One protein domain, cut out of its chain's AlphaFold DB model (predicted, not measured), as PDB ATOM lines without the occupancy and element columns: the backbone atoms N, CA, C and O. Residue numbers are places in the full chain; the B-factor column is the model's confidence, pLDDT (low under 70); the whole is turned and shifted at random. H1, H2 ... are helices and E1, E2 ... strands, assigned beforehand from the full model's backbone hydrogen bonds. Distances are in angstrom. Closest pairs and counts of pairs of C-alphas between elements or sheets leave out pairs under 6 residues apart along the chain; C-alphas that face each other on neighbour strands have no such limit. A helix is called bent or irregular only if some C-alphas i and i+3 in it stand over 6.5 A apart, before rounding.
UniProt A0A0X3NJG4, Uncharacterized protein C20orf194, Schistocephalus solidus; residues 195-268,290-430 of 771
ATOM      1  N   LEU A 195      -2.785 190.462  32.901       66.19
ATOM      2  CA  LEU A 195      -3.872 189.620  33.406       66.19
ATOM      3  C   LEU A 195      -3.390 188.221  33.805       66.19
ATOM      4  O   LEU A 195      -3.630 187.764  34.917       66.19
ATOM      5  N   ASN A 196      -2.641 187.539  32.934       64.56
ATOM      6  CA  ASN A 196      -2.090 186.217  33.242       64.56
ATOM      7  C   ASN A 196      -1.134 186.266  34.444       64.56
ATOM      8  O   ASN A 196      -1.049 185.290  35.198       64.56
ATOM      9  N   LEU A 197      -0.422 187.387  34.610       65.75
ATOM     10  CA  LEU A 197       0.449 187.649  35.747       65.75
ATOM     11  C   LEU A 197      -0.369 187.688  37.042       65.75
ATOM     12  O   LEU A 197      -0.081 186.905  37.946       65.75
ATOM     13  N   GLU A 198      -1.385 188.556  37.110       61.19
ATOM     14  CA  GLU A 198      -2.265 188.737  38.276       61.19
ATOM     15  C   GLU A 198      -3.003 187.448  38.661       61.19
ATOM     16  O   GLU A 198      -3.048 187.081  39.838       61.19
ATOM     17  N   ASP A 199      -3.529 186.725  37.672       61.03
ATOM     18  CA  ASP A 199      -4.521 185.679  37.920       61.03
ATOM     19  C   ASP A 199      -3.922 184.299  38.129       61.03
ATOM     20  O   ASP A 199      -4.258 183.588  39.077       61.03
ATOM     21  N   LEU A 200      -3.064 183.885  37.196       61.44
ATOM     22  CA  LEU A 200      -2.617 182.503  37.096       61.44
ATOM     23  C   LEU A 200      -1.189 182.359  37.602       61.44
ATOM     24  O   LEU A 200      -0.887 181.395  38.302       61.44
ATOM     25  N   GLN A 201      -0.305 183.306  37.291       67.06
ATOM     26  CA  GLN A 201       1.083 183.218  37.728       67.06
ATOM     27  C   GLN A 201       1.211 183.548  39.210       67.06
ATOM     28  O   GLN A 201       1.652 182.697  39.983       67.06
ATOM     29  N   LEU A 202       0.750 184.726  39.630       68.50
ATOM     30  CA  LEU A 202       0.879 185.171  41.012       68.50
ATOM     31  C   LEU A 202       0.120 184.264  41.981       68.50
ATOM     32  O   LEU A 202       0.696 183.858  42.985       68.50
ATOM     33  N   HIS A 203      -1.109 183.847  41.664       72.94
ATOM     34  CA  HIS A 203      -1.846 182.915  42.521       72.94
ATOM     35  C   HIS A 203      -1.082 181.599  42.752       72.94
ATOM     36  O   HIS A 203      -0.919 181.167  43.893       72.94
ATOM     37  N   ASN A 204      -0.562 180.973  41.691       75.44
ATOM     38  CA  ASN A 204       0.173 179.711  41.813       75.44
ATOM     39  C   ASN A 204       1.549 179.880  42.478       75.44
ATOM     40  O   ASN A 204       2.011 178.962  43.158       75.44
ATOM     41  N   ILE A 205       2.198 181.035  42.311       78.00
ATOM     42  CA  ILE A 205       3.429 181.386  43.030       78.00
ATOM     43  C   ILE A 205       3.138 181.562  44.522       78.00
ATOM     44  O   ILE A 205       3.866 181.024  45.352       78.00
ATOM     45  N   LEU A 206       2.047 182.240  44.880       77.12
ATOM     46  CA  LEU A 206       1.640 182.391  46.275       77.12
ATOM     47  C   LEU A 206       1.318 181.050  46.925       77.12
ATOM     48  O   LEU A 206       1.760 180.799  48.043       77.12
ATOM     49  N   LEU A 207       0.609 180.167  46.216       78.81
ATOM     50  CA  LEU A 207       0.380 178.801  46.682       78.81
ATOM     51  C   LEU A 207       1.703 178.067  46.936       78.81
ATOM     52  O   LEU A 207       1.829 177.398  47.959       78.81
ATOM     53  N   LEU A 208       2.703 178.229  46.060       83.94
ATOM     54  CA  LEU A 208       4.041 177.673  46.272       83.94
ATOM     55  C   LEU A 208       4.694 178.238  47.542       83.94
ATOM     56  O   LEU A 208       5.141 177.458  48.382       83.94
ATOM     57  N   CYS A 209       4.711 179.562  47.720       82.44
ATOM     58  CA  CYS A 209       5.261 180.208  48.916       82.44
ATOM     59  C   CYS A 209       4.552 179.749  50.202       82.44
ATOM     60  O   CYS A 209       5.207 179.455  51.202       82.44
ATOM     61  N   TRP A 210       3.223 179.618  50.177       81.94
ATOM     62  CA  TRP A 210       2.443 179.127  51.315       81.94
ATOM     63  C   TRP A 210       2.707 177.654  51.615       81.94
ATOM     64  O   TRP A 210       2.791 177.284  52.784       81.94
ATOM     65  N   SER A 211       2.876 176.814  50.592       85.12
ATOM     66  CA  SER A 211       3.276 175.418  50.782       85.12
ATOM     67  C   SER A 211       4.673 175.306  51.396       85.12
ATOM     68  O   SER A 211       4.872 174.459  52.261       85.12
ATOM     69  N   PHE A 212       5.616 176.174  51.012       86.38
ATOM     70  CA  PHE A 212       6.930 176.272  51.661       86.38
ATOM     71  C   PHE A 212       6.801 176.607  53.146       86.38
ATOM     72  O   PHE A 212       7.345 175.905  53.990       86.38
ATOM     73  N   GLU A 213       6.038 177.645  53.470       81.50
ATOM     74  CA  GLU A 213       5.811 178.061  54.851       81.50
ATOM     75  C   GLU A 213       5.099 176.974  55.674       81.50
ATOM     76  O   GLU A 213       5.457 176.736  56.824       81.50
ATOM     77  N   ALA A 214       4.161 176.232  55.079       82.75
ATOM     78  CA  ALA A 214       3.545 175.072  55.719       82.75
ATOM     79  C   ALA A 214       4.560 173.946  56.000       82.75
ATOM     80  O   ALA A 214       4.468 173.291  57.038       82.75
ATOM     81  N   CYS A 215       5.546 173.725  55.122       84.44
ATOM     82  CA  CYS A 215       6.660 172.812  55.403       84.44
ATOM     83  C   CYS A 215       7.505 173.302  56.589       84.44
ATOM     84  O   CYS A 215       7.850 172.500  57.456       84.44
ATOM     85  N   LEU A 216       7.802 174.606  56.664       82.44
ATOM     86  CA  LEU A 216       8.557 175.192  57.780       82.44
ATOM     87  C   LEU A 216       7.799 175.089  59.107       82.44
ATOM     88  O   LEU A 216       8.386 174.728  60.117       82.44
ATOM     89  N   GLN A 217       6.482 175.291  59.103       79.19
ATOM     90  CA  GLN A 217       5.644 175.095  60.294       79.19
ATOM     91  C   GLN A 217       5.679 173.654  60.803       79.19
ATOM     92  O   GLN A 217       5.680 173.415  62.009       79.19
ATOM     93  N   LYS A 218       5.747 172.672  59.896       79.69
ATOM     94  CA  LYS A 218       5.953 171.280  60.307       79.69
ATOM     95  C   LYS A 218       7.317 171.105  60.979       79.69
ATOM     96  O   LYS A 218       7.369 170.434  62.004       79.69
ATOM     97  N   LEU A 219       8.376 171.746  60.472       78.25
ATOM     98  CA  LEU A 219       9.691 171.749  61.132       78.25
ATOM     99  C   LEU A 219       9.635 172.376  62.531       78.25
ATOM    100  O   LEU A 219      10.167 171.769  63.455       78.25
ATOM    101  N   ASP A 220       8.920 173.491  62.713       76.25
ATOM    102  CA  ASP A 220       8.743 174.140  64.027       76.25
ATOM    103  C   ASP A 220       8.146 173.168  65.066       76.25
ATOM    104  O   ASP A 220       8.571 173.110  66.219       76.25
ATOM    105  N   THR A 221       7.173 172.348  64.654       69.50
ATOM    106  CA  THR A 221       6.525 171.367  65.545       69.50
ATOM    107  C   THR A 221       7.342 170.091  65.775       69.50
ATOM    108  O   THR A 221       7.117 169.367  66.752       69.50
ATOM    109  N   CYS A 222       8.297 169.786  64.896       64.38
ATOM    110  CA  CYS A 222       9.052 168.540  64.918       64.38
ATOM    111  C   CYS A 222      10.310 168.665  65.792       64.38
ATOM    112  O   CYS A 222      11.405 168.925  65.307       64.38
ATOM    113  N   ARG A 223      10.186 168.349  67.090       54.41
ATOM    114  CA  ARG A 223      11.304 168.342  68.070       54.41
ATOM    115  C   ARG A 223      12.431 167.325  67.784       54.41
ATOM    116  O   ARG A 223      13.387 167.233  68.547       54.41
ATOM    117  N   ASN A 224      12.329 166.538  66.713       52.53
ATOM    118  CA  ASN A 224      13.375 165.647  66.218       52.53
ATOM    119  C   ASN A 224      13.305 165.611  64.682       52.53
ATOM    120  O   ASN A 224      12.319 165.092  64.163       52.53
ATOM    121  N   PRO A 225      14.358 166.005  63.936       49.72
ATOM    122  CA  PRO A 225      14.378 165.935  62.466       49.72
ATOM    123  C   PRO A 225      14.327 164.504  61.901       49.72
ATOM    124  O   PRO A 225      14.460 164.309  60.701       49.72
ATOM    125  N   ARG A 226      14.192 163.487  62.767       49.53
ATOM    126  CA  ARG A 226      13.967 162.083  62.399       49.53
ATOM    127  C   ARG A 226      12.504 161.795  62.029       49.53
ATOM    128  O   ARG A 226      12.199 160.666  61.667       49.53
ATOM    129  N   THR A 227      11.595 162.764  62.167       49.72
ATOM    130  CA  THR A 227      10.230 162.672  61.632       49.72
ATOM    131  C   THR A 227      10.280 162.623  60.112       49.72
ATOM    132  O   THR A 227      10.863 163.523  59.511       49.72
ATOM    133  N   ASP A 228       9.679 161.577  59.536       59.66
ATOM    134  CA  ASP A 228       9.717 161.218  58.118       59.66
ATOM    135  C   ASP A 228       9.788 162.447  57.199       59.66
ATOM    136  O   ASP A 228       8.882 163.283  57.218       59.66
ATOM    137  N   GLU A 229      10.833 162.549  56.368       70.19
ATOM    138  CA  GLU A 229      10.989 163.582  55.321       70.19
ATOM    139  C   GLU A 229       9.688 163.810  54.539       70.19
ATOM    140  O   GLU A 229       9.340 164.931  54.167       70.19
ATOM    141  N   THR A 230       8.928 162.731  54.345       71.12
ATOM    142  CA  THR A 230       7.623 162.714  53.686       71.12
ATOM    143  C   THR A 230       6.576 163.563  54.406       71.12
ATOM    144  O   THR A 230       5.746 164.174  53.740       71.12
ATOM    145  N   THR A 231       6.618 163.652  55.736       79.06
ATOM    146  CA  THR A 231       5.696 164.452  56.552       79.06
ATOM    147  C   THR A 231       5.974 165.939  56.384       79.06
ATOM    148  O   THR A 231       5.038 166.706  56.132       79.06
ATOM    149  N   VAL A 232       7.248 166.343  56.477       81.50
ATOM    150  CA  VAL A 232       7.677 167.739  56.278       81.50
ATOM    151  C   VAL A 232       7.365 168.186  54.853       81.50
ATOM    152  O   VAL A 232       6.820 169.267  54.656       81.50
ATOM    153  N   LEU A 233       7.642 167.331  53.868       86.81
ATOM    154  CA  LEU A 233       7.490 167.636  52.448       86.81
ATOM    155  C   LEU A 233       6.035 167.556  51.937       86.81
ATOM    156  O   LEU A 233       5.733 168.063  50.855       86.81
ATOM    157  N   GLU A 234       5.117 166.941  52.690       87.06
ATOM    158  CA  GLU A 234       3.734 166.690  52.257       87.06
ATOM    159  C   GLU A 234       3.005 167.920  51.665       87.06
ATOM    160  O   GLU A 234       2.417 167.752  50.596       87.06
ATOM    161  N   PRO A 235       3.095 169.150  52.217       88.12
ATOM    162  CA  PRO A 235       2.408 170.311  51.645       88.12
ATOM    163  C   PRO A 235       2.854 170.637  50.212       88.12
ATOM    164  O   PRO A 235       2.029 170.971  49.358       88.12
ATOM    165  N   LEU A 236       4.154 170.505  49.921       87.81
ATOM    166  CA  LEU A 236       4.706 170.703  48.579       87.81
ATOM    167  C   LEU A 236       4.388 169.524  47.650       87.81
ATOM    168  O   LEU A 236       4.110 169.735  46.470       87.81
ATOM    169  N   LEU A 237       4.372 168.288  48.162       86.94
ATOM    170  CA  LEU A 237       3.950 167.117  47.382       86.94
ATOM    171  C   LEU A 237       2.485 167.214  46.963       86.94
ATOM    172  O   LEU A 237       2.150 166.864  45.831       86.94
ATOM    173  N   THR A 238       1.618 167.679  47.858       86.31
ATOM    174  CA  THR A 238       0.192 167.869  47.591       86.31
ATOM    175  C   THR A 238      -0.008 168.940  46.517       86.31
ATOM    176  O   THR A 238      -0.674 168.669  45.513       86.31
ATOM    177  N   LEU A 239       0.664 170.093  46.632       84.19
ATOM    178  CA  LEU A 239       0.663 171.124  45.586       84.19
ATOM    179  C   LEU A 239       1.138 170.569  44.235       84.19
ATOM    180  O   LEU A 239       0.481 170.775  43.211       84.19
ATOM    181  N   PHE A 240       2.249 169.832  44.225       84.69
ATOM    182  CA  PHE A 240       2.822 169.255  43.010       84.69
ATOM    183  C   PHE A 240       1.886 168.240  42.347       84.69
ATOM    184  O   PHE A 240       1.683 168.287  41.133       84.69
ATOM    185  N   LYS A 241       1.259 167.350  43.127       83.31
ATOM    186  CA  LYS A 241       0.285 166.372  42.617       83.31
ATOM    187  C   LYS A 241      -0.929 167.065  41.997       83.31
ATOM    188  O   LYS A 241      -1.301 166.725  40.877       83.31
ATOM    189  N   HIS A 242      -1.505 168.060  42.672       78.62
ATOM    190  CA  HIS A 242      -2.627 168.834  42.127       78.62
ATOM    191  C   HIS A 242      -2.242 169.619  40.870       78.62
ATOM    192  O   HIS A 242      -3.019 169.680  39.920       78.62
ATOM    193  N   SER A 243      -1.028 170.164  40.834       71.50
ATOM    194  CA  SER A 243      -0.488 170.885  39.679       71.50
ATOM    195  C   SER A 243      -0.293 169.975  38.466       71.50
ATOM    196  O   SER A 243      -0.675 170.336  37.357       71.50
ATOM    197  N   LYS A 244       0.235 168.763  38.679       71.19
ATOM    198  CA  LYS A 244       0.458 167.764  37.623       71.19
ATOM    199  C   LYS A 244      -0.848 167.233  37.023       71.19
ATOM    200  O   LYS A 244      -0.882 166.893  35.849       71.19
ATOM    201  N   LEU A 245      -1.927 167.185  37.809       67.31
ATOM    202  CA  LEU A 245      -3.268 166.858  37.304       67.31
ATOM    203  C   LEU A 245      -3.850 167.975  36.421       67.31
ATOM    204  O   LEU A 245      -4.662 167.691  35.550       67.31
ATOM    205  N   ARG A 246      -3.445 169.231  36.647       58.47
ATOM    206  CA  ARG A 246      -3.936 170.411  35.918       58.47
ATOM    207  C   ARG A 246      -3.122 170.761  34.669       58.47
ATOM    208  O   ARG A 246      -3.582 171.577  33.878       58.47
ATOM    209  N   GLY A 247      -1.936 170.183  34.470       51.97
ATOM    210  CA  GLY A 247      -1.101 170.519  33.319       51.97
ATOM    211  C   GLY A 247       0.051 169.553  33.056       51.97
ATOM    212  O   GLY A 247       0.667 169.010  33.970       51.97
ATOM    213  N   SER A 248       0.363 169.387  31.769       47.03
ATOM    214  CA  SER A 248       1.583 168.751  31.266       47.03
ATOM    215  C   SER A 248       2.656 169.829  31.048       47.03
ATOM    216  O   SER A 248       2.573 170.636  30.115       47.03
ATOM    217  N   SER A 249       3.635 169.907  31.949       48.28
ATOM    218  CA  SER A 249       4.750 170.859  31.888       48.28
ATOM    219  C   SER A 249       6.052 170.184  31.441       48.28
ATOM    220  O   SER A 249       6.292 169.011  31.725       48.28
ATOM    221  N   SER A 250       6.928 170.945  30.780       46.00
ATOM    222  CA  SER A 250       8.250 170.514  30.297       46.00
ATOM    223  C   SER A 250       9.296 170.355  31.410       46.00
ATOM    224  O   SER A 250      10.257 169.612  31.226       46.00
ATOM    225  N   LEU A 251       9.095 170.956  32.594       49.91
ATOM    226  CA  LEU A 251       9.907 170.721  33.805       49.91
ATOM    227  C   LEU A 251       9.636 169.352  34.465       49.91
ATOM    228  O   LEU A 251       9.815 169.191  35.669       49.91
ATOM    229  N   ALA A 252       9.250 168.340  33.680       47.38
ATOM    230  CA  ALA A 252       8.967 166.970  34.120       47.38
ATOM    231  C   ALA A 252      10.108 166.305  34.924       47.38
ATOM    232  O   ALA A 252       9.886 165.272  35.555       47.38
ATOM    233  N   ASN A 253      11.302 166.905  34.931       55.16
ATOM    234  CA  ASN A 253      12.484 166.422  35.637       55.16
ATOM    235  C   ASN A 253      12.575 166.883  37.103       55.16
ATOM    236  O   ASN A 253      13.378 166.327  37.849       55.16
ATOM    237  N   TYR A 254      11.780 167.870  37.531       69.44
ATOM    238  CA  TYR A 254      11.848 168.405  38.892       69.44
ATOM    239  C   TYR A 254      10.663 167.934  39.728       69.44
ATOM    240  O   TYR A 254       9.505 168.030  39.323       69.44
ATOM    241  N   SER A 255      10.967 167.450  40.926       78.50
ATOM    242  CA  SER A 255       9.980 167.070  41.933       78.50
ATOM    243  C   SER A 255      10.337 167.741  43.257       78.50
ATOM    244  O   SER A 255      11.521 167.995  43.489       78.50
ATOM    245  N   PRO A 256       9.349 168.054  44.110       87.19
ATOM    246  CA  PRO A 256       9.626 168.546  45.448       87.19
ATOM    247  C   PRO A 256      10.494 167.553  46.220       87.19
ATOM    248  O   PRO A 256      10.298 166.342  46.100       87.19
ATOM    249  N   PHE A 257      11.424 168.059  47.025       85.19
ATOM    250  CA  PHE A 257      12.318 167.229  47.827       85.19
ATOM    251  C   PHE A 257      12.700 167.902  49.146       85.19
ATOM    252  O   PHE A 257      12.753 169.126  49.254       85.19
ATOM    253  N   VAL A 258      13.020 167.069  50.133       85.62
ATOM    254  CA  VAL A 258      13.764 167.427  51.343       85.62
ATOM    255  C   VAL A 258      14.991 166.530  51.363       85.62
ATOM    256  O   VAL A 258      14.869 165.342  51.089       85.62
ATOM    257  N   ARG A 259      16.168 167.092  51.636       82.75
ATOM    258  CA  ARG A 259      17.416 166.332  51.809       82.75
ATOM    259  C   ARG A 259      18.100 166.787  53.081       82.75
ATOM    260  O   ARG A 259      18.261 167.991  53.268       82.75
ATOM    261  N   ILE A 260      18.511 165.856  53.933       80.56
ATOM    262  CA  ILE A 260      19.090 166.179  55.240       80.56
ATOM    263  C   ILE A 260      20.554 165.721  55.281       80.56
ATOM    264  O   ILE A 260      20.870 164.574  54.971       80.56
ATOM    265  N   GLY A 261      21.475 166.615  55.663       77.81
ATOM    266  CA  GLY A 261      22.900 166.283  55.788       77.81
ATOM    267  C   GLY A 261      23.491 165.671  54.512       77.81
ATOM    268  O   GLY A 261      23.358 166.231  53.422       77.81
ATOM    269  N   LYS A 262      24.104 164.488  54.631       75.69
ATOM    270  CA  LYS A 262      24.748 163.754  53.525       75.69
ATOM    271  C   LYS A 262      23.809 163.363  52.381       75.69
ATOM    272  O   LYS A 262      24.272 163.147  51.269       75.69
ATOM    273  N   GLU A 263      22.496 163.336  52.585       71.25
ATOM    274  CA  GLU A 263      21.538 163.067  51.499       71.25
ATOM    275  C   GLU A 263      21.505 164.196  50.457       71.25
ATOM    276  O   GLU A 263      21.056 164.007  49.327       71.25
ATOM    277  N   SER A 264      22.042 165.373  50.798       67.75
ATOM    278  CA  SER A 264      22.221 166.488  49.860       67.75
ATOM    279  C   SER A 264      23.297 166.245  48.785       67.75
ATOM    280  O   SER A 264      23.373 167.014  47.831       67.75
ATOM    281  N   ILE A 265      24.084 165.167  48.885       62.66
ATOM    282  CA  ILE A 265      25.200 164.812  47.982       62.66
ATOM    283  C   ILE A 265      24.726 164.299  46.599       62.66
ATOM    284  O   ILE A 265      25.500 164.305  45.643       62.66
ATOM    285  N   GLN A 266      23.469 163.854  46.445       57.16
ATOM    286  CA  GLN A 266      23.024 163.134  45.235       57.16
ATOM    287  C   GLN A 266      22.514 164.031  44.077       57.16
ATOM    288  O   GLN A 266      21.545 164.782  44.220       57.16
ATOM    289  N   GLU A 267      23.088 163.855  42.879       45.16
ATOM    290  CA  GLU A 267      22.487 164.173  41.565       45.16
ATOM    291  C   GLU A 267      21.789 162.908  40.984       45.16
ATOM    292  O   GLU A 267      22.187 161.790  41.299       45.16
ATOM    293  N   PRO A 268      20.746 163.049  40.145       49.38
ATOM    294  CA  PRO A 268      19.329 162.905  40.481       49.38
ATOM    295  C   PRO A 268      18.762 161.461  40.443       49.38
ATOM    296  O   PRO A 268      19.250 160.591  39.734       49.38
ATOM    297  N   PRO A 290       4.518 173.005  38.734       74.12
ATOM    298  CA  PRO A 290       4.422 172.639  37.317       74.12
ATOM    299  C   PRO A 290       3.505 173.539  36.478       74.12
ATOM    300  O   PRO A 290       3.730 173.691  35.283       74.12
ATOM    301  N   VAL A 291       2.469 174.140  37.079       72.31
ATOM    302  CA  VAL A 291       1.482 174.957  36.345       72.31
ATOM    303  C   VAL A 291       2.124 176.202  35.736       72.31
ATOM    304  O   VAL A 291       1.801 176.583  34.616       72.31
ATOM    305  N   VAL A 292       3.035 176.823  36.483       72.38
ATOM    306  CA  VAL A 292       3.693 178.088  36.120       72.38
ATOM    307  C   VAL A 292       5.198 177.930  35.946       72.38
ATOM    308  O   VAL A 292       5.897 178.915  35.753       72.38
ATOM    309  N   ASN A 293       5.700 176.698  36.054       76.19
ATOM    310  CA  ASN A 293       7.120 176.366  35.987       76.19
ATOM    311  C   ASN A 293       7.993 177.186  36.954       76.19
ATOM    312  O   ASN A 293       9.155 177.481  36.684       76.19
ATOM    313  N   ALA A 294       7.429 177.513  38.120       80.62
ATOM    314  CA  ALA A 294       8.148 178.160  39.207       80.62
ATOM    315  C   ALA A 294       8.900 177.119  40.042       80.62
ATOM    316  O   ALA A 294       8.400 176.019  40.304       80.62
ATOM    317  N   TYR A 295      10.090 177.492  40.492       86.44
ATOM    318  CA  TYR A 295      10.985 176.666  41.285       86.44
ATOM    319  C   TYR A 295      11.636 177.500  42.390       86.44
ATOM    320  O   TYR A 295      12.077 178.627  42.162       86.44
ATOM    321  N   CYS A 296      11.705 176.937  43.592       89.06
ATOM    322  CA  CYS A 296      12.361 177.552  44.737       89.06
ATOM    323  C   CYS A 296      13.179 176.498  45.483       89.06
ATOM    324  O   CYS A 296      12.770 175.341  45.611       89.06
ATOM    325  N   THR A 297      14.359 176.872  45.970       90.19
ATOM    326  CA  THR A 297      15.176 176.022  46.846       90.19
ATOM    327  C   THR A 297      15.848 176.868  47.910       90.19
ATOM    328  O   THR A 297      16.328 177.971  47.624       90.19
ATOM    329  N   ARG A 298      15.872 176.348  49.138       88.19
ATOM    330  CA  ARG A 298      16.541 176.953  50.290       88.19
ATOM    331  C   ARG A 298      17.325 175.899  51.053       88.19
ATOM    332  O   ARG A 298      16.874 174.761  51.186       88.19
ATOM    333  N   THR A 299      18.473 176.308  51.578       87.69
ATOM    334  CA  THR A 299      19.216 175.552  52.586       87.69
ATOM    335  C   THR A 299      18.962 176.182  53.952       87.69
ATOM    336  O   THR A 299      19.099 177.395  54.108       87.69
ATOM    337  N   TYR A 300      18.571 175.362  54.922       85.62
ATOM    338  CA  TYR A 300      18.306 175.761  56.301       85.62
ATOM    339  C   TYR A 300      19.238 175.033  57.263       85.62
ATOM    340  O   TYR A 300      19.735 173.948  56.950       85.62
ATOM    341  N   MET A 301      19.441 175.617  58.439       81.69
ATOM    342  CA  MET A 301      20.389 175.119  59.432       81.69
ATOM    343  C   MET A 301      19.677 174.374  60.559       81.69
ATOM    344  O   MET A 301      18.554 174.712  60.941       81.69
ATOM    345  N   LEU A 302      20.335 173.336  61.071       77.12
ATOM    346  CA  LEU A 302      19.855 172.499  62.164       77.12
ATOM    347  C   LEU A 302      20.915 172.477  63.268       77.12
ATOM    348  O   LEU A 302      22.037 172.021  63.050       77.12
ATOM    349  N   GLU A 303      20.561 172.925  64.468       67.81
ATOM    350  CA  GLU A 303      21.459 172.871  65.619       67.81
ATOM    351  C   GLU A 303      21.462 171.470  66.243       67.81
ATOM    352  O   GLU A 303      20.412 170.921  66.594       67.81
ATOM    353  N   ARG A 304      22.644 170.875  66.444       60.34
ATOM    354  CA  ARG A 304      22.791 169.623  67.202       60.34
ATOM    355  C   ARG A 304      24.014 169.669  68.108       60.34
ATOM    356  O   ARG A 304      25.077 170.123  67.713       60.34
ATOM    357  N   SER A 305      23.876 169.133  69.322       48.31
ATOM    358  CA  SER A 305      24.981 169.076  70.285       48.31
ATOM    359  C   SER A 305      26.048 168.070  69.878       48.31
ATOM    360  O   SER A 305      25.812 166.855  69.874       48.31
ATOM    361  N   GLY A 306      27.253 168.573  69.669       50.84
ATOM    362  CA  GLY A 306      28.483 167.820  69.827       50.84
ATOM    363  C   GLY A 306      29.596 168.783  70.209       50.84
ATOM    364  O   GLY A 306      29.680 169.867  69.654       50.84
ATOM    365  N   THR A 307      30.436 168.385  71.156       49.16
ATOM    366  CA  THR A 307      31.672 169.088  71.539       49.16
ATOM    367  C   THR A 307      32.821 168.762  70.577       49.16
ATOM    368  O   THR A 307      33.978 168.756  70.976       49.16
ATOM    369  N   GLU A 308      32.499 168.350  69.350       59.78
ATOM    370  CA  GLU A 308      33.477 167.914  68.358       59.78
ATOM    371  C   GLU A 308      33.753 169.084  67.415       59.78
ATOM    372  O   GLU A 308      32.843 169.525  66.710       59.78
ATOM    373  N   ASP A 309      35.007 169.540  67.372       59.31
ATOM    374  CA  ASP A 309      35.485 170.645  66.521       59.31
ATOM    375  C   ASP A 309      35.056 170.491  65.043       59.31
ATOM    376  O   ASP A 309      34.794 171.469  64.339       59.31
ATOM    377  N   ASN A 310      34.895 169.246  64.578       68.62
ATOM    378  CA  ASN A 310      34.442 168.928  63.224       68.62
ATOM    379  C   ASN A 310      32.998 169.379  62.934       68.62
ATOM    380  O   ASN A 310      32.702 169.765  61.805       68.62
ATOM    381  N   ILE A 311      32.081 169.358  63.908       70.69
ATOM    382  CA  ILE A 311      30.679 169.772  63.693       70.69
ATOM    383  C   ILE A 311      30.586 171.293  63.574       70.69
ATOM    384  O   ILE A 311      29.873 171.795  62.705       70.69
ATOM    385  N   GLU A 312      31.345 172.021  64.394       69.94
ATOM    386  CA  GLU A 312      31.427 173.482  64.341       69.94
ATOM    387  C   GLU A 312      32.004 173.955  62.999       69.94
ATOM    388  O   GLU A 312      31.436 174.839  62.349       69.94
ATOM    389  N   PHE A 313      33.075 173.303  62.528       74.75
ATOM    390  CA  PHE A 313      33.631 173.564  61.201       74.75
ATOM    391  C   PHE A 313      32.596 173.334  60.092       74.75
ATOM    392  O   PHE A 313      32.392 174.208  59.248       74.75
ATOM    393  N   ARG A 314      31.919 172.174  60.100       78.19
ATOM    394  CA  ARG A 314      30.899 171.828  59.095       78.19
ATOM    395  C   ARG A 314      29.762 172.840  59.082       78.19
ATOM    396  O   ARG A 314      29.368 173.296  58.014       78.19
ATOM    397  N   TYR A 315      29.272 173.224  60.257       76.31
ATOM    398  CA  TYR A 315      28.234 174.236  60.399       76.31
ATOM    399  C   TYR A 315      28.675 175.564  59.768       76.31
ATOM    400  O   TYR A 315      28.013 176.065  58.861       76.31
ATOM    401  N   ARG A 316      29.850 176.085  60.143       75.44
ATOM    402  CA  ARG A 316      30.387 177.343  59.601       75.44
ATOM    403  C   ARG A 316      30.601 177.299  58.086       75.44
ATOM    404  O   ARG A 316      30.242 178.247  57.391       75.44
ATOM    405  N   ALA A 317      31.104 176.182  57.564       79.19
ATOM    406  CA  ALA A 317      31.323 175.993  56.134       79.19
ATOM    407  C   ALA A 317      30.026 176.116  55.310       79.19
ATOM    408  O   ALA A 317      30.031 176.722  54.238       79.19
ATOM    409  N   ILE A 318      28.905 175.587  55.811       81.44
ATOM    410  CA  ILE A 318      27.594 175.678  55.140       81.44
ATOM    411  C   ILE A 318      27.077 177.112  55.148       81.44
ATOM    412  O   ILE A 318      26.524 177.579  54.153       81.44
ATOM    413  N   ILE A 319      27.275 177.824  56.256       75.94
ATOM    414  CA  ILE A 319      26.888 179.230  56.390       75.94
ATOM    415  C   ILE A 319      27.629 180.092  55.378       75.94
ATOM    416  O   ILE A 319      27.004 180.856  54.639       75.94
ATOM    417  N   ASP A 320      28.948 179.947  55.320       76.19
ATOM    418  CA  ASP A 320      29.789 180.721  54.413       76.19
ATOM    419  C   ASP A 320      29.454 180.403  52.947       76.19
ATOM    420  O   ASP A 320      29.332 181.316  52.126       76.19
ATOM    421  N   ALA A 321      29.187 179.129  52.632       83.00
ATOM    422  CA  ALA A 321      28.692 178.685  51.331       83.00
ATOM    423  C   ALA A 321      27.337 179.318  50.959       83.00
ATOM    424  O   ALA A 321      27.191 179.873  49.865       83.00
ATOM    425  N   HIS A 322      26.354 179.290  51.866       82.62
ATOM    426  CA  HIS A 322      25.025 179.874  51.645       82.62
ATOM    427  C   HIS A 322      25.101 181.385  51.427       82.62
ATOM    428  O   HIS A 322      24.524 181.911  50.473       82.62
ATOM    429  N   LYS A 323      25.877 182.090  52.256       75.81
ATOM    430  CA  LYS A 323      26.126 183.528  52.102       75.81
ATOM    431  C   LYS A 323      26.785 183.854  50.768       75.81
ATOM    432  O   LYS A 323      26.343 184.774  50.084       75.81
ATOM    433  N   ALA A 324      27.828 183.114  50.386       79.56
ATOM    434  CA  ALA A 324      28.531 183.335  49.126       79.56
ATOM    435  C   ALA A 324      27.580 183.221  47.925       79.56
ATOM    436  O   ALA A 324      27.622 184.078  47.039       79.56
ATOM    437  N   ILE A 325      26.685 182.228  47.936       83.56
ATOM    438  CA  ILE A 325      25.637 182.077  46.922       83.56
ATOM    439  C   ILE A 325      24.684 183.281  46.913       83.56
ATOM    440  O   ILE A 325      24.434 183.841  45.846       83.56
ATOM    441  N   CYS A 326      24.167 183.703  48.072       78.00
ATOM    442  CA  CYS A 326      23.193 184.799  48.137       78.00
ATOM    443  C   CYS A 326      23.778 186.123  47.607       78.00
ATOM    444  O   CYS A 326      23.116 186.821  46.833       78.00
ATOM    445  N   VAL A 327      25.039 186.436  47.952       75.75
ATOM    446  CA  VAL A 327      25.772 187.588  47.387       75.75
ATOM    447  C   VAL A 327      25.907 187.451  45.874       75.75
ATOM    448  O   VAL A 327      25.579 188.381  45.145       75.75
ATOM    449  N   ALA A 328      26.336 186.284  45.393       79.19
ATOM    450  CA  ALA A 328      26.540 186.045  43.969       79.19
ATOM    451  C   ALA A 328      25.279 186.172  43.127       79.19
ATOM    452  O   ALA A 328      25.326 186.790  42.067       79.19
ATOM    453  N   LEU A 329      24.153 185.656  43.610       82.31
ATOM    454  CA  LEU A 329      22.883 185.797  42.909       82.31
ATOM    455  C   LEU A 329      22.358 187.236  42.942       82.31
ATOM    456  O   LEU A 329      21.808 187.692  41.945       82.31
ATOM    457  N   SER A 330      22.566 187.972  44.036       78.50
ATOM    458  CA  SER A 330      22.166 189.384  44.109       78.50
ATOM    459  C   SER A 330      22.959 190.244  43.120       78.50
ATOM    460  O   SER A 330      22.365 190.989  42.344       78.50
ATOM    461  N   THR A 331      24.284 190.078  43.066       79.00
ATOM    462  CA  THR A 331      25.136 190.769  42.084       79.00
ATOM    463  C   THR A 331      24.806 190.352  40.651       79.00
ATOM    464  O   THR A 331      24.739 191.205  39.773       79.00
ATOM    465  N   LEU A 332      24.520 189.066  40.409       83.50
ATOM    466  CA  LEU A 332      24.077 188.569  39.103       83.50
ATOM    467  C   LEU A 332      22.802 189.284  38.632       83.50
ATOM    468  O   LEU A 332      22.719 189.704  37.481       83.50
ATOM    469  N   VAL A 333      21.811 189.444  39.512       82.50
ATOM    470  CA  VAL A 333      20.568 190.160  39.189       82.50
ATOM    471  C   VAL A 333      20.852 191.625  38.849       82.50
ATOM    472  O   VAL A 333      20.327 192.126  37.857       82.50
ATOM    473  N   GLU A 334      21.707 192.304  39.618       80.56
ATOM    474  CA  GLU A 334      22.091 193.695  39.346       80.56
ATOM    475  C   GLU A 334      22.833 193.857  38.012       80.56
ATOM    476  O   GLU A 334      22.535 194.785  37.257       80.56
ATOM    477  N   GLU A 335      23.757 192.947  37.689       80.69
ATOM    478  CA  GLU A 335      24.474 192.943  36.408       80.69
ATOM    479  C   GLU A 335      23.513 192.747  35.225       80.69
ATOM    480  O   GLU A 335      23.635 193.450  34.218       80.69
ATOM    481  N   LEU A 336      22.532 191.845  35.359       82.38
ATOM    482  CA  LEU A 336      21.518 191.570  34.333       82.38
ATOM    483  C   LEU A 336      20.538 192.734  34.135       82.38
ATOM    484  O   LEU A 336      20.158 193.015  32.997       82.38
ATOM    485  N   GLU A 337      20.141 193.430  35.206       81.25
ATOM    486  CA  GLU A 337      19.327 194.654  35.101       81.25
ATOM    487  C   GLU A 337      20.079 195.777  34.364       81.25
ATOM    488  O   GLU A 337      19.457 196.573  33.663       81.25
ATOM    489  N   GLN A 338      21.409 195.849  34.505       78.19
ATOM    490  CA  GLN A 338      22.235 196.894  33.886       78.19
ATOM    491  C   GLN A 338      22.613 196.600  32.431       78.19
ATOM    492  O   GLN A 338      22.614 197.513  31.609       78.19
ATOM    493  N   HIS A 339      22.952 195.349  32.110       74.69
ATOM    494  CA  HIS A 339      23.566 194.985  30.826       74.69
ATOM    495  C   HIS A 339      22.664 194.125  29.936       74.69
ATOM    496  O   HIS A 339      23.116 193.669  28.892       74.69
ATOM    497  N   SER A 340      21.391 193.929  30.294       75.81
ATOM    498  CA  SER A 340      20.424 193.035  29.635       75.81
ATOM    499  C   SER A 340      20.713 191.538  29.780       75.81
ATOM    500  O   SER A 340      21.824 191.096  30.086       75.81
ATOM    501  N   PHE A 341      19.700 190.716  29.487       76.69
ATOM    502  CA  PHE A 341      19.809 189.262  29.592       76.69
ATOM    503  C   PHE A 341      20.712 188.628  28.515       76.69
ATOM    504  O   PHE A 341      21.064 187.453  28.612       76.69
ATOM    505  N   GLN A 342      21.152 189.390  27.507       75.44
ATOM    506  CA  GLN A 342      22.111 188.913  26.498       75.44
ATOM    507  C   GLN A 342      23.487 188.593  27.105       75.44
ATOM    508  O   GLN A 342      24.206 187.730  26.600       75.44
ATOM    509  N   HIS A 343      23.833 189.230  28.228       80.56
ATOM    510  CA  HIS A 343      25.101 189.041  28.935       80.56
ATOM    511  C   HIS A 343      25.066 187.912  29.977       80.56
ATOM    512  O   HIS A 343      26.027 187.739  30.728       80.56
ATOM    513  N   LEU A 344      24.000 187.103  29.999       84.81
ATOM    514  CA  LEU A 344      23.773 186.064  31.004       84.81
ATOM    515  C   LEU A 344      24.975 185.143  31.230       84.81
ATOM    516  O   LEU A 344      25.357 184.914  32.372       84.81
ATOM    517  N   ASN A 345      25.594 184.631  30.165       86.56
ATOM    518  CA  ASN A 345      26.715 183.695  30.307       86.56
ATOM    519  C   ASN A 345      27.930 184.346  30.983       86.56
ATOM    520  O   ASN A 345      28.593 183.711  31.798       86.56
ATOM    521  N   VAL A 346      28.206 185.617  30.674       87.50
ATOM    522  CA  VAL A 346      29.315 186.369  31.283       87.50
ATOM    523  C   VAL A 346      29.023 186.628  32.758       87.50
ATOM    524  O   VAL A 346      29.890 186.409  33.601       87.50
ATOM    525  N   ALA A 347      27.791 187.024  33.072       85.69
ATOM    526  CA  ALA A 347      27.361 187.298  34.435       85.69
ATOM    527  C   ALA A 347      27.343 186.018  35.302       85.69
ATOM    528  O   ALA A 347      27.790 186.029  36.449       85.69
ATOM    529  N   ILE A 348      26.930 184.870  34.745       88.94
ATOM    530  CA  ILE A 348      27.011 183.560  35.416       88.94
ATOM    531  C   ILE A 348      28.465 183.206  35.761       88.94
ATOM    532  O   ILE A 348      28.742 182.764  36.876       88.94
ATOM    533  N   GLU A 349      29.406 183.404  34.835       89.69
ATOM    534  CA  GLU A 349      30.824 183.148  35.106       89.69
ATOM    535  C   GLU A 349      31.410 184.144  36.124       89.69
ATOM    536  O   GLU A 349      32.194 183.749  36.991       89.69
ATOM    537  N   SER A 350      30.989 185.414  36.097       87.94
ATOM    538  CA  SER A 350      31.313 186.412  37.133       87.94
ATOM    539  C   SER A 350      30.862 185.934  38.522       87.94
ATOM    540  O   SER A 350      31.668 185.858  39.456       87.94
ATOM    541  N   ALA A 351      29.607 185.488  38.635       86.12
ATOM    542  CA  ALA A 351      29.023 184.966  39.867       86.12
ATOM    543  C   ALA A 351      29.762 183.719  40.384       86.12
ATOM    544  O   ALA A 351      30.122 183.665  41.563       86.12
ATOM    545  N   LYS A 352      30.069 182.742  39.516       90.31
ATOM    546  CA  LYS A 352      30.860 181.549  39.885       90.31
ATOM    547  C   LYS A 352      32.236 181.918  40.434       90.31
ATOM    548  O   LYS A 352      32.649 181.389  41.466       90.31
ATOM    549  N   ASN A 353      32.929 182.845  39.773       88.50
ATOM    550  CA  ASN A 353      34.238 183.320  40.215       88.50
ATOM    551  C   ASN A 353      34.160 184.027  41.573       88.50
ATOM    552  O   ASN A 353      35.063 183.877  42.397       88.50
ATOM    553  N   MET A 354      33.088 184.776  41.836       83.69
ATOM    554  CA  MET A 354      32.887 185.413  43.134       83.69
ATOM    555  C   MET A 354      32.631 184.393  44.250       83.69
ATOM    556  O   MET A 354      33.218 184.529  45.325       83.69
ATOM    557  N   ILE A 355      31.823 183.356  43.991       84.56
ATOM    558  CA  ILE A 355      31.611 182.250  44.939       84.56
ATOM    559  C   ILE A 355      32.951 181.573  45.247       84.56
ATOM    560  O   ILE A 355      33.315 181.454  46.413       84.56
ATOM    561  N   ALA A 356      33.724 181.215  44.218       87.94
ATOM    562  CA  ALA A 356      35.024 180.569  44.393       87.94
ATOM    563  C   ALA A 356      35.979 181.410  45.258       87.94
ATOM    564  O   ALA A 356      36.559 180.896  46.208       87.94
ATOM    565  N   ARG A 357      36.070 182.727  45.008       85.50
ATOM    566  CA  ARG A 357      36.907 183.642  45.811       85.50
ATOM    567  C   ARG A 357      36.493 183.695  47.282       85.50
ATOM    568  O   ARG A 357      37.360 183.780  48.147       85.50
ATOM    569  N   LYS A 358      35.187 183.682  47.570       79.62
ATOM    570  CA  LYS A 358      34.675 183.709  48.949       79.62
ATOM    571  C   LYS A 358      34.878 182.379  49.678       79.62
ATOM    572  O   LYS A 358      34.989 182.386  50.897       79.62
ATOM    573  N   LEU A 359      34.976 181.270  48.946       83.81
ATOM    574  CA  LEU A 359      35.137 179.919  49.495       83.81
ATOM    575  C   LEU A 359      36.567 179.378  49.380       83.81
ATOM    576  O   LEU A 359      36.766 178.177  49.508       83.81
ATOM    577  N   ASN A 360      37.572 180.241  49.186       81.31
ATOM    578  CA  ASN A 360      38.978 179.837  49.039       81.31
ATOM    579  C   ASN A 360      39.507 178.952  50.189       81.31
ATOM    580  O   ASN A 360      40.481 178.228  50.004       81.31
ATOM    581  N   SER A 361      38.905 179.033  51.379       78.94
ATOM    582  CA  SER A 361      39.271 178.244  52.562       78.94
ATOM    583  C   SER A 361      38.542 176.903  52.679       78.94
ATOM    584  O   SER A 361      38.855 176.129  53.581       78.94
ATOM    585  N   LEU A 362      37.557 176.632  51.821       82.56
ATOM    586  CA  LEU A 362      36.710 175.442  51.872       82.56
ATOM    587  C   LEU A 362      36.992 174.528  50.682       82.56
ATOM    588  O   LEU A 362      37.255 174.983  49.571       82.56
ATOM    589  N   ILE A 363      36.897 173.222  50.915       84.69
ATOM    590  CA  ILE A 363      37.066 172.211  49.874       84.69
ATOM    591  C   ILE A 363      35.672 171.772  49.409       84.69
ATOM    592  O   ILE A 363      34.813 171.412  50.216       84.69
ATOM    593  N   TYR A 364      35.441 171.836  48.100       87.25
ATOM    594  CA  TYR A 364      34.185 171.461  47.449       87.25
ATOM    595  C   TYR A 364      34.456 170.828  46.082       87.25
ATOM    596  O   TYR A 364      35.500 171.068  45.472       87.25
ATOM    597  N   GLN A 365      33.510 170.039  45.568       86.44
ATOM    598  CA  GLN A 365      33.673 169.372  44.273       86.44
ATOM    599  C   GLN A 365      33.380 170.303  43.091       86.44
ATOM    600  O   GLN A 365      34.134 170.329  42.118       86.44
ATOM    601  N   LYS A 366      32.248 171.017  43.128       87.56
ATOM    602  CA  LYS A 366      31.768 171.809  41.987       87.56
ATOM    603  C   LYS A 366      30.880 172.965  42.435       87.56
ATOM    604  O   LYS A 366      30.093 172.819  43.365       87.56
ATOM    605  N   ILE A 367      30.969 174.085  41.716       89.94
ATOM    606  CA  ILE A 367      30.005 175.188  41.789       89.94
ATOM    607  C   ILE A 367      29.156 175.158  40.516       89.94
ATOM    608  O   ILE A 367      29.672 175.315  39.406       89.94
ATOM    609  N   ASN A 368      27.853 174.963  40.680       88.94
ATOM    610  CA  ASN A 368      26.858 175.069  39.624       88.94
ATOM    611  C   ASN A 368      26.137 176.411  39.779       88.94
ATOM    612  O   ASN A 368      25.620 176.714  40.846       88.94
ATOM    613  N   VAL A 369      26.086 177.206  38.714       89.50
ATOM    614  CA  VAL A 369      25.221 178.388  38.619       89.50
ATOM    615  C   VAL A 369      24.566 178.327  37.251       89.50
ATOM    616  O   VAL A 369      25.267 178.187  36.246       89.50
ATOM    617  N   GLU A 370      23.241 178.379  37.221       88.19
ATOM    618  CA  GLU A 370      22.445 178.233  36.010       88.19
ATOM    619  C   GLU A 370      21.222 179.150  36.029       88.19
ATOM    620  O   GLU A 370      20.680 179.488  37.084       88.19
ATOM    621  N   ALA A 371      20.783 179.536  34.835       87.06
ATOM    622  CA  ALA A 371      19.511 180.202  34.624       87.06
ATOM    623  C   ALA A 371      18.637 179.313  33.741       87.06
ATOM    624  O   ALA A 371      18.988 179.011  32.598       87.06
ATOM    625  N   ILE A 372      17.506 178.881  34.281       83.25
ATOM    626  CA  ILE A 372      16.556 178.007  33.604       83.25
ATOM    627  C   ILE A 372      15.409 178.885  33.110       83.25
ATOM    628  O   ILE A 372      14.744 179.556  33.894       83.25
ATOM    629  N   SER A 373      15.176 178.883  31.801       75.19
ATOM    630  CA  SER A 373      14.066 179.587  31.155       75.19
ATOM    631  C   SER A 373      13.335 178.609  30.251       75.19
ATOM    632  O   SER A 373      13.967 177.850  29.513       75.19
ATOM    633  N   GLU A 374      12.008 178.671  30.235       61.34
ATOM    634  CA  GLU A 374      11.243 178.024  29.176       61.34
ATOM    635  C   GLU A 374      11.473 178.746  27.848       61.34
ATOM    636  O   GLU A 374      11.459 179.973  27.790       61.34
ATOM    637  N   ASN A 375      11.691 177.963  26.790       55.03
ATOM    638  CA  ASN A 375      11.771 178.408  25.399       55.03
ATOM    639  C   ASN A 375      12.696 179.617  25.161       55.03
ATOM    640  O   ASN A 375      12.226 180.698  24.806       55.03
ATOM    641  N   PRO A 376      14.028 179.436  25.239       52.09
ATOM    642  CA  PRO A 376      14.999 180.496  24.944       52.09
ATOM    643  C   PRO A 376      14.931 181.039  23.502       52.09
ATOM    644  O   PRO A 376      15.608 182.014  23.196       52.09
ATOM    645  N   GLN A 377      14.148 180.408  22.617       41.56
ATOM    646  CA  GLN A 377      14.068 180.735  21.192       41.56
ATOM    647  C   GLN A 377      12.992 181.770  20.821       41.56
ATOM    648  O   GLN A 377      13.065 182.302  19.717       41.56
ATOM    649  N   LEU A 378      12.023 182.086  21.695       47.50
ATOM    650  CA  LEU A 378      11.090 183.190  21.434       47.50
ATOM    651  C   LEU A 378      11.569 184.473  22.140       47.50
ATOM    652  O   LEU A 378      11.730 184.459  23.362       47.50
ATOM    653  N   PRO A 379      11.760 185.590  21.412       51.66
ATOM    654  CA  PRO A 379      12.034 186.893  22.007       51.66
ATOM    655  C   PRO A 379      10.738 187.430  22.625       51.66
ATOM    656  O   PRO A 379       9.975 188.155  21.989       51.66
ATOM    657  N   LEU A 380      10.444 186.996  23.847       60.06
ATOM    658  CA  LEU A 380       9.285 187.455  24.603       60.06
ATOM    659  C   LEU A 380       9.658 188.691  25.419       60.06
ATOM    660  O   LEU A 380      10.704 188.722  26.061       60.06
ATOM    661  N   SER A 381       8.758 189.673  25.435       64.56
ATOM    662  CA  SER A 381       8.834 190.861  26.295       64.56
ATOM    663  C   SER A 381       8.816 190.528  27.785       64.56
ATOM    664  O   SER A 381       9.273 191.314  28.611       64.56
ATOM    665  N   SER A 382       8.281 189.362  28.146       72.88
ATOM    666  CA  SER A 382       8.292 188.865  29.512       72.88
ATOM    667  C   SER A 382       8.372 187.346  29.567       72.88
ATOM    668  O   SER A 382       7.825 186.642  28.715       72.88
ATOM    669  N   ARG A 383       9.078 186.827  30.572       77.00
ATOM    670  CA  ARG A 383       9.192 185.387  30.836       77.00
ATOM    671  C   ARG A 383       9.598 185.110  32.275       77.00
ATOM    672  O   ARG A 383      10.205 185.948  32.936       77.00
ATOM    673  N   LEU A 384       9.294 183.902  32.736       80.00
ATOM    674  CA  LEU A 384       9.791 183.395  34.008       80.00
ATOM    675  C   LEU A 384      11.180 182.784  33.814       80.00
ATOM    676  O   LEU A 384      11.410 182.009  32.882       80.00
ATOM    677  N   VAL A 385      12.099 183.151  34.699       85.12
ATOM    678  CA  VAL A 385      13.475 182.656  34.735       85.12
ATOM    679  C   VAL A 385      13.774 182.191  36.149       85.12
ATOM    680  O   VAL A 385      13.580 182.930  37.107       85.12
ATOM    681  N   VAL A 386      14.279 180.974  36.292       87.88
ATOM    682  CA  VAL A 386      14.768 180.457  37.570       87.88
ATOM    683  C   VAL A 386      16.275 180.646  37.608       87.88
ATOM    684  O   VAL A 386      16.979 180.100  36.761       87.88
ATOM    685  N   LEU A 387      16.777 181.395  38.587       89.56
ATOM    686  CA  LEU A 387      18.211 181.481  38.857       89.56
ATOM    687  C   LEU A 387      18.544 180.502  39.978       89.56
ATOM    688  O   LEU A 387      17.972 180.588  41.067       89.56
ATOM    689  N   ARG A 388      19.453 179.564  39.707       89.75
ATOM    690  CA  ARG A 388      19.864 178.516  40.643       89.75
ATOM    691  C   ARG A 388      21.373 178.531  40.824       89.75
ATOM    692  O   ARG A 388      22.125 178.626  39.859       89.75
ATOM    693  N   ALA A 389      21.799 178.387  42.070       89.94
ATOM    694  CA  ALA A 389      23.185 178.185  42.443       89.94
ATOM    695  C   ALA A 389      23.302 177.034  43.448       89.94
ATOM    696  O   ALA A 389      22.467 176.862  44.340       89.94
ATOM    697  N   GLU A 390      24.333 176.219  43.284       90.25
ATOM    698  CA  GLU A 390      24.583 175.039  44.100       90.25
ATOM    699  C   GLU A 390      26.086 174.813  44.267       90.25
ATOM    700  O   GLU A 390      26.854 174.871  43.306       90.25
ATOM    701  N   ILE A 391      26.495 174.541  45.502       90.25
ATOM    702  CA  ILE A 391      27.841 174.099  45.853       90.25
ATOM    703  C   ILE A 391      27.730 172.627  46.220       90.25
ATOM    704  O   ILE A 391      27.085 172.271  47.209       90.25
ATOM    705  N   VAL A 392      28.339 171.783  45.395       86.50
ATOM    706  CA  VAL A 392      28.232 170.328  45.486       86.50
ATOM    707  C   VAL A 392      29.384 169.779  46.321       86.50
ATOM    708  O   VAL A 392      30.551 170.070  46.041       86.50
ATOM    709  N   ASN A 393      29.041 168.932  47.294       84.81
ATOM    710  CA  ASN A 393      29.960 168.102  48.071       84.81
ATOM    711  C   ASN A 393      31.055 168.891  48.793       84.81
ATOM    712  O   ASN A 393      32.234 168.799  48.455       84.81
ATOM    713  N   LEU A 394      30.650 169.639  49.817       85.25
ATOM    714  CA  LEU A 394      31.551 170.219  50.806       85.25
ATOM    715  C   LEU A 394      32.211 169.114  51.634       85.25
ATOM    716  O   LEU A 394      31.537 168.191  52.110       85.25
ATOM    717  N   THR A 395      33.522 169.235  51.826       83.81
ATOM    718  CA  THR A 395      34.323 168.309  52.631       83.81
ATOM    719  C   THR A 395      34.967 169.019  53.810       83.81
ATOM    720  O   THR A 395      35.349 170.186  53.718       83.81
ATOM    721  N   ASP A 396      35.089 168.310  54.928       80.00
ATOM    722  CA  ASP A 396      35.836 168.796  56.086       80.00
ATOM    723  C   ASP A 396      37.354 168.599  55.931       80.00
ATOM    724  O   ASP A 396      37.840 168.101  54.911       80.00
ATOM    725  N   ALA A 397      38.115 169.022  56.945       74.56
ATOM    726  CA  ALA A 397      39.574 168.899  56.977       74.56
ATOM    727  C   ALA A 397      40.069 167.438  56.936       74.56
ATOM    728  O   ALA A 397      41.220 167.190  56.579       74.56
ATOM    729  N   GLU A 398      39.203 166.472  57.259       77.19
ATOM    730  CA  GLU A 398      39.471 165.033  57.184       77.19
ATOM    731  C   GLU A 398      39.084 164.434  55.816       77.19
ATOM    732  O   GLU A 398      39.146 163.219  55.627       77.19
ATOM    733  N   ASN A 399      38.716 165.275  54.838       77.69
ATOM    734  CA  ASN A 399      38.184 164.901  53.523       77.69
ATOM    735  C   ASN A 399      36.864 164.112  53.577       77.69
ATOM    736  O   ASN A 399      36.524 163.398  52.629       77.69
ATOM    737  N   VAL A 400      36.081 164.247  54.649       80.44
ATOM    738  CA  VAL A 400      34.754 163.638  54.740       80.44
ATOM    739  C   VAL A 400      33.723 164.595  54.151       80.44
ATOM    740  O   VAL A 400      33.534 165.714  54.629       80.44
ATOM    741  N   THR A 401      33.022 164.152  53.105       81.69
ATOM    742  CA  THR A 401      31.902 164.908  52.533       81.69
ATOM    743  C   THR A 401      30.718 164.906  53.494       81.69
ATOM    744  O   THR A 401      30.250 163.844  53.915       81.69
ATOM    745  N   PHE A 402      30.217 166.093  53.828       78.56
ATOM    746  CA  PHE A 402      29.117 166.251  54.782       78.56
ATOM    747  C   PHE A 402      27.844 166.846  54.162       78.56
ATOM    748  O   PHE A 402      26.767 166.699  54.739       78.56
ATOM    749  N   GLY A 403      27.918 167.451  52.971       83.81
ATOM    750  CA  GLY A 403      26.728 167.823  52.206       83.81
ATOM    751  C   GLY A 403      26.949 168.868  51.118       83.81
ATOM    752  O   GLY A 403      28.073 169.259  50.827       83.81
ATOM    753  N   SER A 404      25.845 169.321  50.535       87.25
ATOM    754  CA  SER A 404      25.767 170.337  49.484       87.25
ATOM    755  C   SER A 404      24.841 171.475  49.916       87.25
ATOM    756  O   SER A 404      23.921 171.269  50.711       87.25
ATOM    757  N   VAL A 405      25.062 172.665  49.357       88.94
ATOM    758  CA  VAL A 405      24.247 173.867  49.600       88.94
ATOM    759  C   VAL A 405      23.598 174.288  48.295       88.94
ATOM    760  O   VAL A 405      24.278 174.385  47.277       88.94
ATOM    761  N   SER A 406      22.293 174.557  48.313       89.31
ATOM    762  CA  SER A 406      21.558 174.986  47.124       89.31
ATOM    763  C   SER A 406      20.594 176.124  47.433       89.31
ATOM    764  O   SER A 406      19.904 176.126  48.458       89.31
ATOM    765  N   TYR A 407      20.544 177.077  46.507       89.56
ATOM    766  CA  TYR A 407      19.646 178.217  46.516       89.56
ATOM    767  C   TYR A 407      19.055 178.399  45.117       89.56
ATOM    768  O   TYR A 407      19.784 178.384  44.121       89.56
ATOM    769  N   ALA A 408      17.743 178.595  45.027       89.31
ATOM    770  CA  ALA A 408      17.094 178.941  43.769       89.31
ATOM    771  C   ALA A 408      15.876 179.833  43.991       89.31
ATOM    772  O   ALA A 408      15.105 179.592  44.922       89.31
ATOM    773  N   ASP A 409      15.692 180.808  43.106       87.88
ATOM    774  CA  ASP A 409      14.539 181.706  43.085       87.88
ATOM    775  C   ASP A 409      13.961 181.839  41.674       87.88
ATOM    776  O   ASP A 409      14.688 181.789  40.678       87.88
ATOM    777  N   THR A 410      12.644 182.034  41.603       87.00
ATOM    778  CA  THR A 410      11.940 182.338  40.353       87.00
ATOM    779  C   THR A 410      11.798 183.845  40.201       87.00
ATOM    780  O   THR A 410      11.247 184.524  41.067       87.00
ATOM    781  N   PHE A 411      12.253 184.359  39.067       84.94
ATOM    782  CA  PHE A 411      12.179 185.760  38.693       84.94
ATOM    783  C   PHE A 411      11.256 185.935  37.498       84.94
ATOM    784  O   PHE A 411      11.255 185.133  36.565       84.94
ATOM    785  N   LEU A 412      10.508 187.029  37.502       81.25
ATOM    786  CA  LEU A 412       9.890 187.550  36.300       81.25
ATOM    787  C   LEU A 412      10.887 188.486  35.621       81.25
ATOM    788  O   LEU A 412      11.228 189.537  36.166       81.25
ATOM    789  N   LEU A 413      11.350 188.079  34.446       82.62
ATOM    790  CA  LEU A 413      12.146 188.900  33.552       82.62
ATOM    791  C   LEU A 413      11.196 189.666  32.636       82.62
ATOM    792  O   LEU A 413      10.410 189.047  31.918       82.62
ATOM    793  N   THR A 414      11.300 190.988  32.631       78.31
ATOM    794  CA  THR A 414      10.632 191.853  31.660       78.31
ATOM    795  C   THR A 414      11.676 192.669  30.907       78.31
ATOM    796  O   THR A 414      12.625 193.192  31.496       78.31
ATOM    797  N   GLU A 415      11.530 192.746  29.588       78.88
ATOM    798  CA  GLU A 415      12.419 193.479  28.691       78.88
ATOM    799  C   GLU A 415      11.589 194.422  27.826       78.88
ATOM    800  O   GLU A 415      10.708 193.994  27.084       78.88
ATOM    801  N   VAL A 416      11.894 195.715  27.898       76.25
ATOM    802  CA  VAL A 416      11.295 196.724  27.025       76.25
ATOM    803  C   VAL A 416      12.183 196.837  25.803       76.25
ATOM    804  O   VAL A 416      13.348 197.221  25.914       76.25
ATOM    805  N   THR A 417      11.631 196.507  24.638       74.81
ATOM    806  CA  THR A 417      12.357 196.571  23.366       74.81
ATOM    807  C   THR A 417      11.781 197.634  22.441       74.81
ATOM    808  O   THR A 417      10.570 197.824  22.372       74.81
ATOM    809  N   LEU A 418      12.648 198.312  21.693       73.25
ATOM    810  CA  LEU A 418      12.274 199.204  20.597       73.25
ATOM    811  C   LEU A 418      13.122 198.847  19.382       73.25
ATOM    812  O   LEU A 418      14.336 198.724  19.487       73.25
ATOM    813  N   ASN A 419      12.490 198.642  18.224       69.94
ATOM    814  CA  ASN A 419      13.162 198.197  16.993       69.94
ATOM    815  C   ASN A 419      14.046 196.944  17.177       69.94
ATOM    816  O   ASN A 419      15.033 196.776  16.468       69.94
ATOM    817  N   ARG A 420      13.659 196.039  18.092       68.50
ATOM    818  CA  ARG A 420      14.398 194.816  18.481       68.50
ATOM    819  C   ARG A 420      15.670 195.047  19.307       68.50
ATOM    820  O   ARG A 420      16.381 194.083  19.573       68.50
ATOM    821  N   GLU A 421      15.924 196.269  19.759       73.81
ATOM    822  CA  GLU A 421      16.966 196.572  20.743       73.81
ATOM    823  C   GLU A 421      16.356 196.659  22.144       73.81
ATOM    824  O   GLU A 421      15.267 197.212  22.319       73.81
ATOM    825  N   VAL A 422      17.035 196.088  23.141       75.88
ATOM    826  CA  VAL A 422      16.594 196.114  24.542       75.88
ATOM    827  C   VAL A 422      16.956 197.470  25.143       75.88
ATOM    828  O   VAL A 422      18.127 197.827  25.217       75.88
ATOM    829  N   ILE A 423      15.945 198.223  25.574       76.94
ATOM    830  CA  ILE A 423      16.100 199.527  26.233       76.94
ATOM    831  C   ILE A 423      16.266 199.360  27.742       76.94
ATOM    832  O   ILE A 423      17.038 200.071  28.378       76.94
ATOM    833  N   SER A 424      15.484 198.463  28.335       79.62
ATOM    834  CA  SER A 424      15.461 198.268  29.778       79.62
ATOM    835  C   SER A 424      15.147 196.818  30.089       79.62
ATOM    836  O   SER A 424      14.247 196.237  29.483       79.62
ATOM    837  N   THR A 425      15.856 196.267  31.068       81.69
ATOM    838  CA  THR A 425      15.636 194.928  31.607       81.69
ATOM    839  C   THR A 425      15.316 195.046  33.089       81.69
ATOM    840  O   THR A 425      15.985 195.771  33.824       81.69
ATOM    841  N   LYS A 426      14.289 194.328  33.540       81.88
ATOM    842  CA  LYS A 426      13.901 194.274  34.946       81.88
ATOM    843  C   LYS A 426      13.729 192.824  35.374       81.88
ATOM    844  O   LYS A 426      13.069 192.048  34.687       81.88
ATOM    845  N   LEU A 427      14.315 192.469  36.516       79.62
ATOM    846  CA  LEU A 427      14.088 191.181  37.165       79.62
ATOM    847  C   LEU A 427      13.361 191.404  38.487       79.62
ATOM    848  O   LEU A 427      13.833 192.130  39.361       79.62
ATOM    849  N   THR A 428      12.216 190.750  38.642       78.00
ATOM    850  CA  THR A 428      11.413 190.832  39.866       78.00
ATOM    851  C   THR A 428      11.349 189.459  40.520       78.00
ATOM    852  O   THR A 428      10.866 188.513  39.906       78.00
ATOM    853  N   ASN A 429      11.867 189.328  41.745       78.75
ATOM    854  CA  ASN A 429      11.871 188.057  42.474       78.75
ATOM    855  C   ASN A 429      10.458 187.728  42.972       78.75
ATOM    856  O   ASN A 429       9.914 188.436  43.819       78.75
ATOM    857  N   LEU A 430       9.889 186.644  42.454       78.25
ATOM    858  CA  LEU A 430       8.533 186.200  42.756       78.25
ATOM    859  C   LEU A 430       8.471 185.268  43.977       78.25
ATOM    860  O   LEU A 430       7.420 185.138  44.594       78.25
TER     861      LEU A 430
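This is residues 195 to 268 and 290 to 430 of the 771 residues of the protein "Uncharacterized protein C20orf194" of Schistocephalus solidus (UniProt A0A0X3NJG4). A twisted wall of four long strands, E3 to E6, is covered on one face by a hairpin of two helices, H4 and H5, with the short H3 on the opposite face. Strand E2 runs beside E5, and past E2 and E1 a second helical hairpin, H1 and H2, packs against them with few contacts, well away from H4 and H5. The 215 printed residues hold five named helices and six named strands, in the order H1 H2 E1 H3 E2 H4 H5 E3 E4 E5 E6, a mixed class; the sheet's order is E3 E4 E5 E6, antiparallel. The whole is compact, with a radius of gyration of the C-alphas of 18.8 A, yet elongated, spanning 64 by 41 by 25 A.

H1, residues 195 to 221, begins at C-alpha 195 (-3.872, 189.620, 33.406) and is 38.4 A long. H2 is residues 229 to 246, E1 257 to 260, H3 261 to 265 and E2 294 to 302, 26.4 A. H4, residues 309 to 339, is 44.8 A long and begins at C-alpha 309 (35.485, 170.645, 66.521); H5 is residues 341 to 358. E3 is residues 363 to 373, 30.6 A; E4 382 to 395, 40.4 A; E5 401 to 418, 50.8 A. E6, residues 421 to 429, bends by 51 degrees at residue 424 and ends at C-alpha 429 (11.871, 188.057, 42.474). H2 and H5 are irregular: C-alphas 232 and 235 are 7.5 A apart, 342 and 345 7.9 A.

The sheet is a meander, each strand the antiparallel neighbour of the one before. N 368 and O 390 of E3 and E4 are 2.8 A apart, N 391 and O 405 of E4 and E5 2.8 A, N 414 and O 426 of E5 and E6 2.9 A. H4 runs along the strands, over E4 and E5, at a height over the sheet of 7.8 A. H4 touches H5, closest C-alphas Ala 328 and Ala 351, 4.9 A, at a shallow tilt of 26 degrees, opposite ways. H3 lies over E5. E2 and E5 come closest at the C-alphas of Thr 297 and Ala 408, 4.7 A. H1 touches H2 with residues 207 to 219 alone, closest C-alphas Cys 215 and Val 232, 5.2 A; both are apart from H4. In H4 every O i to N i+4 pair is within hydrogen-bond range; H1 has 20 of 23, H2 and H5 12 of 14 each, H3 0 of 1 but 2 of 2 O i to N i+3 pairs.

The C-alphas farthest apart, Thr 307 and Asn 419, are 64.5 A apart. Residues 269 to 289 are not printed; C-alphas 268 and 290 are 18.1 A apart. Of the links printed whole, none is long. Mean pLDDT of the printed part is 76.2; 50 residues are under 70, among them 245 to 254 and 374 to 381.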